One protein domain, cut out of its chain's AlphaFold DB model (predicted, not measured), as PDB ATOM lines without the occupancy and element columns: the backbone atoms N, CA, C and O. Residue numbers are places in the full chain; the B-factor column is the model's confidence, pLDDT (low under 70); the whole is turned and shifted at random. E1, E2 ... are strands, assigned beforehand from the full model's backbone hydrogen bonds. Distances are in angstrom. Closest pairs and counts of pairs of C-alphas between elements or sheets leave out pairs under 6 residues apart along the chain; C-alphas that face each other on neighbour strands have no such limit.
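Overview. This is residues 136 to 161 and 219 to 259 of the 259 residues of an uncharacterized protein of Clostridium sp. BL8 (UniProt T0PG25). There is little regular structure: one very small hairpin, E1 and E2, with residues 136 to 137 paired to E2, and long loops running out from it. The loop between the strands sticks out with residues 231 to 237, and residues 156 to 161 stick out at the far end of the length. The printed part has 67 residues, 6 of them in two named strands, E1 then E2, antiparallel; the class is all strand, with no named helix. It is loose, radius of gyration of the C-alphas 15.6 A, spanning 46 by 23 by 18 A.

Along the chain. E1 is residues 224 to 226, 6.2 A long, from C-alpha 224 at (178.738, 198.304, 202.390). E2 is residues 242 to 244, 6.4 A long, ending at C-alpha 244 at (176.932, 198.392, 206.985).

Arrangement. E1 and E2 are antiparallel neighbours at 155 degrees; C-alphas 225 and 243 face each other at 5.2 A. N 225 and O 243 are within hydrogen-bond range, 2.9 A. Residues 136 to 137 pair antiparallel with residues 242 to 243 of E2.

Size, cuts and confidence. The C-alphas farthest apart, Gly 161 and Lys 233, are 49.8 A apart. Residues 162 to 218 are not printed; C-alphas 161 and 219 are 26.0 A apart. The link E1 to E2 is long, 15 residues. Mean pLDDT of the printed part is 71.0, under 70 in residues 144 to 159, 219 to 223 and 250 to 259.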
ATOM      1  N   LEU A 136     180.840 194.083 212.268       86.69
ATOM      2  CA  LEU A 136     181.108 193.487 210.973       86.69
ATOM      3  C   LEU A 136     179.986 192.512 210.638       86.69
ATOM      4  O   LEU A 136     179.623 191.660 211.447       86.69
ATOM      5  N   HIS A 137     179.460 192.627 209.427       84.50
ATOM      6  CA  HIS A 137     178.393 191.776 208.923       84.50
ATOM      7  C   HIS A 137     178.905 190.919 207.769       84.50
ATOM      8  O   HIS A 137     179.719 191.359 206.953       84.50
ATOM      9  N   HIS A 138     178.428 189.677 207.694       85.88
ATOM     10  CA  HIS A 138     178.714 188.810 206.557       85.88
ATOM     11  C   HIS A 138     178.072 189.355 205.282       85.88
ATOM     12  O   HIS A 138     176.974 189.914 205.304       85.88
ATOM     13  N   TYR A 139     178.747 189.146 204.155       83.94
ATOM     14  CA  TYR A 139     178.197 189.476 202.850       83.94
ATOM     15  C   TYR A 139     176.878 188.725 202.601       83.94
ATOM     16  O   TYR A 139     176.846 187.493 202.608       83.94
ATOM     17  N   LYS A 140     175.802 189.466 202.316       79.25
ATOM     18  CA  LYS A 140     174.532 188.915 201.833       79.25
ATOM     19  C   LYS A 140     174.425 189.171 200.337       79.25
ATOM     20  O   LYS A 140     174.462 190.317 199.894       79.25
ATOM     21  N   LYS A 141     174.259 188.107 199.552       78.38
ATOM     22  CA  LYS A 141     174.040 188.217 198.106       78.38
ATOM     23  C   LYS A 141     172.692 188.894 197.839       78.38
ATOM     24  O   LYS A 141     171.698 188.529 198.466       78.38
ATOM     25  N   LYS A 142     172.657 189.829 196.882       76.69
ATOM     26  CA  LYS A 142     171.395 190.379 196.373       76.69
ATOM     27  C   LYS A 142     170.527 189.214 195.863       76.69
ATOM     28  O   LYS A 142     171.030 188.412 195.068       76.69
ATOM     29  N   PRO A 143     169.273 189.073 196.326       72.81
ATOM     30  CA  PRO A 143     168.374 188.041 195.834       72.81
ATOM     31  C   PRO A 143     168.170 188.207 194.324       72.81
ATOM     32  O   PRO A 143     168.244 189.318 193.791       72.81
ATOM     33  N   SER A 144     167.942 187.095 193.623       68.44
ATOM     34  CA  SER A 144     167.548 187.136 192.214       68.44
ATOM     35  C   SER A 144     166.273 187.968 192.063       68.44
ATOM     36  O   SER A 144     165.433 187.985 192.964       68.44
ATOM     37  N   LYS A 145     166.133 188.688 190.938       62.69
ATOM     38  CA  LYS A 145     164.918 189.455 190.634       62.69
ATOM     39  C   LYS A 145     163.717 188.506 190.711       62.69
ATOM     40  O   LYS A 145     163.536 187.664 189.836       62.69
ATOM     41  N   ILE A 146     162.917 188.622 191.767       58.78
ATOM     42  CA  ILE A 146     161.580 188.029 191.803       58.78
ATOM     43  C   ILE A 146     160.778 188.790 190.742       58.78
ATOM     44  O   ILE A 146     160.940 190.008 190.641       58.78
ATOM     45  N   LYS A 147     159.982 188.088 189.920       56.09
ATOM     46  CA  LYS A 147     159.092 188.717 188.928       56.09
ATOM     47  C   LYS A 147     158.383 189.887 189.610       56.09
ATOM     48  O   LYS A 147     157.725 189.681 190.630       56.09
ATOM     49  N   SER A 148     158.606 191.101 189.108       55.62
ATOM     50  CA  SER A 148     157.979 192.296 189.663       55.62
ATOM     51  C   SER A 148     156.466 192.081 189.696       55.62
ATOM     52  O   SER A 148     155.930 191.506 188.739       55.62
ATOM     53  N   PRO A 149     155.764 192.520 190.754       55.91
ATOM     54  CA  PRO A 149     154.319 192.644 190.661       55.91
ATOM     55  C   PRO A 149     153.985 193.465 189.409       55.91
ATOM     56  O   PRO A 149     154.738 194.367 189.034       55.91
ATOM     57  N   PHE A 150     152.885 193.129 188.734       54.28
ATOM     58  CA  PHE A 150     152.359 193.955 187.645       54.28
ATOM     59  C   PHE A 150     152.248 195.418 188.114       54.28
ATOM     60  O   PHE A 150     151.994 195.660 189.297       54.28
ATOM     61  N   LYS A 151     152.447 196.383 187.206       53.53
ATOM     62  CA  LYS A 151     152.336 197.823 187.500       53.53
ATOM     63  C   LYS A 151     151.043 198.075 188.304       53.53
ATOM     64  O   LYS A 151     149.999 197.558 187.918       53.53
ATOM     65  N   ASN A 152     151.135 198.808 189.417       56.78
ATOM     66  CA  ASN A 152     150.062 199.090 190.397       56.78
ATOM     67  C   ASN A 152     149.712 197.996 191.430       56.78
ATOM     68  O   ASN A 152     148.859 198.237 192.283       56.78
ATOM     69  N   ASN A 153     150.376 196.836 191.440       57.44
ATOM     70  CA  ASN A 153     150.138 195.821 192.473       57.44
ATOM     71  C   ASN A 153     151.139 195.939 193.629       57.44
ATOM     72  O   ASN A 153     152.353 195.855 193.437       57.44
ATOM     73  N   LYS A 154     150.627 196.073 194.860       59.47
ATOM     74  CA  LYS A 154     151.451 195.985 196.074       59.47
ATOM     75  C   LYS A 154     152.064 194.589 196.181       59.47
ATOM     76  O   LYS A 154     151.399 193.585 195.926       59.47
ATOM     77  N   GLN A 155     153.324 194.516 196.602       62.62
ATOM     78  CA  GLN A 155     153.949 193.236 196.914       62.62
ATOM     79  C   GLN A 155     153.168 192.567 198.064       62.62
ATOM     80  O   GLN A 155     152.864 193.240 199.056       62.62
ATOM     81  N   PRO A 156     152.818 191.270 197.965       63.16
ATOM     82  CA  PRO A 156     152.091 190.601 199.034       63.16
ATOM     83  C   PRO A 156     152.916 190.643 200.322       63.16
ATOM     84  O   PRO A 156     154.121 190.364 200.323       63.16
ATOM     85  N   SER A 157     152.272 190.995 201.434       64.00
ATOM     86  CA  SER A 157     152.927 191.005 202.739       64.00
ATOM     87  C   SER A 157     153.463 189.608 203.052       64.00
ATOM     88  O   SER A 157     152.690 188.649 203.070       64.00
ATOM     89  N   LYS A 158     154.756 189.481 203.380       67.88
ATOM     90  CA  LYS A 158     155.360 188.192 203.785       67.88
ATOM     91  C   LYS A 158     154.645 187.536 204.975       67.88
ATOM     92  O   LYS A 158     154.764 186.336 205.178       67.88
ATOM     93  N   ARG A 159     153.946 188.333 205.790       69.81
ATOM     94  CA  ARG A 159     153.156 187.892 206.943       69.81
ATOM     95  C   ARG A 159     151.729 188.412 206.786       69.81
ATOM     96  O   ARG A 159     151.520 189.619 206.831       69.81
ATOM     97  N   LEU A 160     150.761 187.513 206.633       74.94
ATOM     98  CA  LEU A 160     149.340 187.869 206.579       74.94
ATOM     99  C   LEU A 160     148.831 188.330 207.956       74.94
ATOM    100  O   LEU A 160     149.321 187.879 208.998       74.94
ATOM    101  N   GLY A 161     147.864 189.250 207.970       78.81
ATOM    102  CA  GLY A 161     147.207 189.715 209.199       78.81
ATOM    103  C   GLY A 161     148.085 190.559 210.132       78.81
ATOM    104  O   GLY A 161     147.811 190.628 211.326       78.81
ATOM    105  N   HIS A 219     166.506 205.184 202.136       47.69
ATOM    106  CA  HIS A 219     167.156 204.341 201.150       47.69
ATOM    107  C   HIS A 219     167.876 203.245 201.933       47.69
ATOM    108  O   HIS A 219     168.943 203.471 202.508       47.69
ATOM    109  N   ALA A 220     167.252 202.068 202.001       54.12
ATOM    110  CA  ALA A 220     167.815 200.875 202.604       54.12
ATOM    111  C   ALA A 220     168.934 200.384 201.686       54.12
ATOM    112  O   ALA A 220     168.800 199.460 200.883       54.12
ATOM    113  N   SER A 221     170.053 201.083 201.759       57.12
ATOM    114  CA  SER A 221     171.239 200.782 201.003       57.12
ATOM    115  C   SER A 221     171.992 199.689 201.746       57.12
ATOM    116  O   SER A 221     172.694 199.947 202.721       57.12
ATOM    117  N   TYR A 222     171.931 198.467 201.216       65.00
ATOM    118  CA  TYR A 222     172.889 197.424 201.586       65.00
ATOM    119  C   TYR A 222     174.309 197.732 201.051       65.00
ATOM    120  O   TYR A 222     175.194 196.883 201.129       65.00
ATOM    121  N   TYR A 223     174.565 198.917 200.467       64.19
ATOM    122  CA  TYR A 223     175.926 199.300 200.104       64.19
ATOM    123  C   TYR A 223     176.791 199.370 201.356       64.19
ATOM    124  O   TYR A 223     176.461 200.000 202.361       64.19
ATOM    125  N   ASP A 224     177.902 198.659 201.272       70.31
ATOM    126  CA  ASP A 224     178.738 198.304 202.390       70.31
ATOM    127  C   ASP A 224     180.172 198.769 202.151       70.31
ATOM    128  O   ASP A 224     180.671 198.826 201.025       70.31
ATOM    129  N   THR A 225     180.862 199.103 203.236       80.88
ATOM    130  CA  THR A 225     182.290 199.405 203.168       80.88
ATOM    131  C   THR A 225     183.055 198.110 203.399       80.88
ATOM    132  O   THR A 225     182.980 197.503 204.475       80.88
ATOM    133  N   LYS A 226     183.785 197.661 202.372       82.94
ATOM    134  CA  LYS A 226     184.701 196.515 202.469       82.94
ATOM    135  C   LYS A 226     185.818 196.854 203.463       82.94
ATOM    136  O   LYS A 226     186.441 197.900 203.340       82.94
ATOM    137  N   VAL A 227     186.076 195.964 204.422       85.44
ATOM    138  CA  VAL A 227     187.135 196.124 205.449       85.44
ATOM    139  C   VAL A 227     188.316 195.176 205.183       85.44
ATOM    140  O   VAL A 227     189.124 194.913 206.057       85.44
ATOM    141  N   CYS A 228     188.380 194.592 203.986       86.69
ATOM    142  CA  CYS A 228     189.377 193.594 203.607       86.69
ATOM    143  C   CYS A 228     190.322 194.115 202.520       86.69
ATOM    144  O   CYS A 228     189.878 194.811 201.603       86.69
ATOM    145  N   ASP A 229     191.547 193.600 202.508       89.69
ATOM    146  CA  ASP A 229     192.602 193.962 201.543       89.69
ATOM    147  C   ASP A 229     192.485 193.191 200.213       89.69
ATOM    148  O   ASP A 229     193.423 193.066 199.428       89.69
ATOM    149  N   CYS A 230     191.314 192.609 199.929       88.31
ATOM    150  CA  CYS A 230     191.077 191.860 198.694       88.31
ATOM    151  C   CYS A 230     191.296 192.709 197.439       88.31
ATOM    152  O   CYS A 230     191.685 192.168 196.408       88.31
ATOM    153  N   ARG A 231     191.062 194.024 197.523       86.19
ATOM    154  CA  ARG A 231     191.272 194.942 196.400       86.19
ATOM    155  C   ARG A 231     192.749 195.022 196.009       86.19
ATOM    156  O   ARG A 231     193.039 194.971 194.820       86.19
ATOM    157  N   ASP A 232     193.647 195.035 196.990       90.38
ATOM    158  CA  ASP A 232     195.099 195.091 196.770       90.38
ATOM    159  C   ASP A 232     195.616 193.798 196.128       90.38
ATOM    160  O   ASP A 232     196.561 193.798 195.347       90.38
ATOM    161  N   LYS A 233     194.917 192.684 196.373       90.12
ATOM    162  CA  LYS A 233     195.161 191.376 195.746       90.12
ATOM    163  C   LYS A 233     194.449 191.198 194.399       90.12
ATOM    164  O   LYS A 233     194.326 190.074 193.924       90.12
ATOM    165  N   SER A 234     193.930 192.271 193.798       89.31
ATOM    166  CA  SER A 234     193.144 192.236 192.551       89.31
ATOM    167  C   SER A 234     191.857 191.387 192.615       89.31
ATOM    168  O   SER A 234     191.321 190.965 191.589       89.31
ATOM    169  N   ILE A 235     191.301 191.152 193.811       88.44
ATOM    170  CA  ILE A 235     190.042 190.419 194.025       88.44
ATOM    171  C   ILE A 235     188.893 191.416 194.224       88.44
ATOM    172  O   ILE A 235     188.617 191.897 195.327       88.44
ATOM    173  N   TYR A 236     188.148 191.679 193.152       83.69
ATOM    174  CA  TYR A 236     187.036 192.638 193.171       83.69
ATOM    175  C   TYR A 236     185.732 192.064 193.764       83.69
ATOM    176  O   TYR A 236     184.973 192.789 194.415       83.69
ATOM    177  N   ASN A 237     185.508 190.750 193.634       83.69
ATOM    178  CA  ASN A 237     184.281 190.049 194.048       83.69
ATOM    179  C   ASN A 237     184.415 189.314 195.397       83.69
ATOM    180  O   ASN A 237     183.953 188.183 195.558       83.69
ATOM    181  N   CYS A 238     185.057 189.940 196.383       86.56
ATOM    182  CA  CYS A 238     185.237 189.334 197.702       86.56
ATOM    183  C   CYS A 238     183.913 189.196 198.481       86.56
ATOM    184  O   CYS A 238     183.036 190.063 198.426       86.56
ATOM    185  N   LYS A 239     183.787 188.120 199.265       87.06
ATOM    186  CA  LYS A 239     182.646 187.857 200.169       87.06
ATOM    187  C   LYS A 239     183.000 188.068 201.646       87.06
ATOM    188  O   LYS A 239     182.308 187.566 202.527       87.06
ATOM    189  N   CYS A 240     184.095 188.779 201.904       88.19
ATOM    190  CA  CYS A 240     184.557 189.097 203.249       88.19
ATOM    191  C   CYS A 240     183.503 189.885 204.026       88.19
ATOM    192  O   CYS A 240     182.571 190.441 203.443       88.19
ATOM    193  N   THR A 241     183.674 189.937 205.342       87.81
ATOM    194  CA  THR A 241     182.857 190.759 206.231       87.81
ATOM    195  C   THR A 241     183.004 192.246 205.925       87.81
ATOM    196  O   THR A 241     184.055 192.702 205.465       87.81
ATOM    197  N   ARG A 242     181.942 193.010 206.175       85.88
ATOM    198  CA  ARG A 242     181.828 194.413 205.763       85.88
ATOM    199  C   ARG A 242     181.134 195.239 206.840       85.88
ATOM    200  O   ARG A 242     180.430 194.681 207.684       85.88
ATOM    201  N   ARG A 243     181.339 196.557 206.820       84.88
ATOM    202  CA  ARG A 243     180.572 197.497 207.651       84.88
ATOM    203  C   ARG A 243     179.348 197.961 206.878       84.88
ATOM    204  O   ARG A 243     179.480 198.374 205.726       84.88
ATOM    205  N   LEU A 244     178.188 197.879 207.519       79.88
ATOM    206  CA  LEU A 244     176.932 198.392 206.985       79.88
ATOM    207  C   LEU A 244     176.690 199.791 207.545       79.88
ATOM    208  O   LEU A 244     176.883 200.014 208.739       79.88
ATOM    209  N   TYR A 245     176.271 200.719 206.685       72.88
ATOM    210  CA  TYR A 245     175.804 202.035 207.129       72.88
ATOM    211  C   TYR A 245     174.424 201.938 207.786       72.88
ATOM    212  O   TYR A 245     174.178 202.600 208.792       72.88
ATOM    213  N   ASP A 246     173.568 201.064 207.255       75.50
ATOM    214  CA  ASP A 246     172.271 200.708 207.820       75.50
ATOM    215  C   ASP A 246     172.246 199.197 208.106       75.50
ATOM    216  O   ASP A 246     172.368 198.366 207.205       75.50
ATOM    217  N   ILE A 247     172.156 198.843 209.390       73.12
ATOM    218  CA  ILE A 247     172.194 197.452 209.871       73.12
ATOM    219  C   ILE A 247     170.864 196.741 209.598       73.12
ATOM    220  O   ILE A 247     170.843 195.523 209.388       73.12
ATOM    221  N   ASP A 248     169.772 197.504 209.588       72.12
ATOM    222  CA  ASP A 248     168.417 197.010 209.377       72.12
ATOM    223  C   ASP A 248     168.041 197.020 207.887       72.12
ATOM    224  O   ASP A 248     167.067 196.371 207.488       72.12
ATOM    225  N   ALA A 249     168.855 197.662 207.037       70.75
ATOM    226  CA  ALA A 249     168.722 197.578 205.593       70.75
ATOM    227  C   ALA A 249     168.777 196.119 205.125       70.75
ATOM    228  O   ALA A 249     169.736 195.363 205.326       70.75
ATOM    229  N   THR A 250     167.721 195.720 204.427       67.31
ATOM    230  CA  THR A 250     167.643 194.431 203.751       67.31
ATOM    231  C   THR A 250     167.627 194.646 202.249       67.31
ATOM    232  O   THR A 250     167.287 195.719 201.760       67.31
ATOM    233  N   TRP A 251     167.977 193.608 201.490       68.94
ATOM    234  CA  TRP A 251     167.723 193.616 200.057       68.94
ATOM    235  C   TRP A 251     166.208 193.648 199.812       68.94
ATOM    236  O   TRP A 251     165.535 192.620 199.927       68.94
ATOM    237  N   GLY A 252     165.686 194.832 199.513       61.31
ATOM    238  CA  GLY A 252     164.271 195.095 199.284       61.31
ATOM    239  C   GLY A 252     164.007 195.668 197.897       61.31
ATOM    240  O   GLY A 252     164.922 196.102 197.198       61.31
ATOM    241  N   TRP A 253     162.740 195.623 197.495       56.44
ATOM    242  CA  TRP A 253     162.242 196.383 196.358       56.44
ATOM    243  C   TRP A 253     161.869 197.773 196.875       56.44
ATOM    244  O   TRP A 253     160.985 197.879 197.726       56.44
ATOM    245  N   ASP A 254     162.567 198.809 196.412       56.53
ATOM    246  CA  ASP A 254     162.168 200.183 196.696       56.53
ATOM    247  C   ASP A 254     160.982 200.517 195.789       56.53
ATOM    248  O   ASP A 254     161.090 200.537 194.558       56.53
ATOM    249  N   SER A 255     159.812 200.663 196.406       52.00
ATOM    250  CA  SER A 255     158.558 200.868 195.676       52.00
ATOM    251  C   SER A 255     158.521 202.241 195.009       52.00
ATOM    252  O   SER A 255     157.841 202.415 194.001       52.00
ATOM    253  N   HIS A 256     159.283 203.192 195.550       52.72
ATOM    254  CA  HIS A 256     159.273 204.589 195.135       52.72
ATOM    255  C   HIS A 256     160.127 204.852 193.890       52.72
ATOM    256  O   HIS A 256     159.772 205.709 193.094       52.72
ATOM    257  N   GLU A 257     161.197 204.084 193.658       47.28
ATOM    258  CA  GLU A 257     162.034 204.232 192.453       47.28
ATOM    259  C   GLU A 257     161.357 203.717 191.169       47.28
ATOM    260  O   GLU A 257     161.861 203.932 190.071       47.28
ATOM    261  N   ASN A 258     160.227 203.012 191.296       43.84
ATOM    262  CA  ASN A 258     159.517 202.380 190.180       43.84
ATOM    263  C   ASN A 258     158.025 202.771 190.104       43.84
ATOM    264  O   ASN A 258     157.265 202.060 189.437       43.84
ATOM    265  N   SER A 259     157.602 203.833 190.810       36.34
ATOM    266  CA  SER A 259     156.236 204.389 190.710       36.34
ATOM    267  C   SER A 259     156.109 205.310 189.502       36.34
ATOM    268  O   SER A 259     156.975 206.199 189.367       36.34
TER     269      SER A 259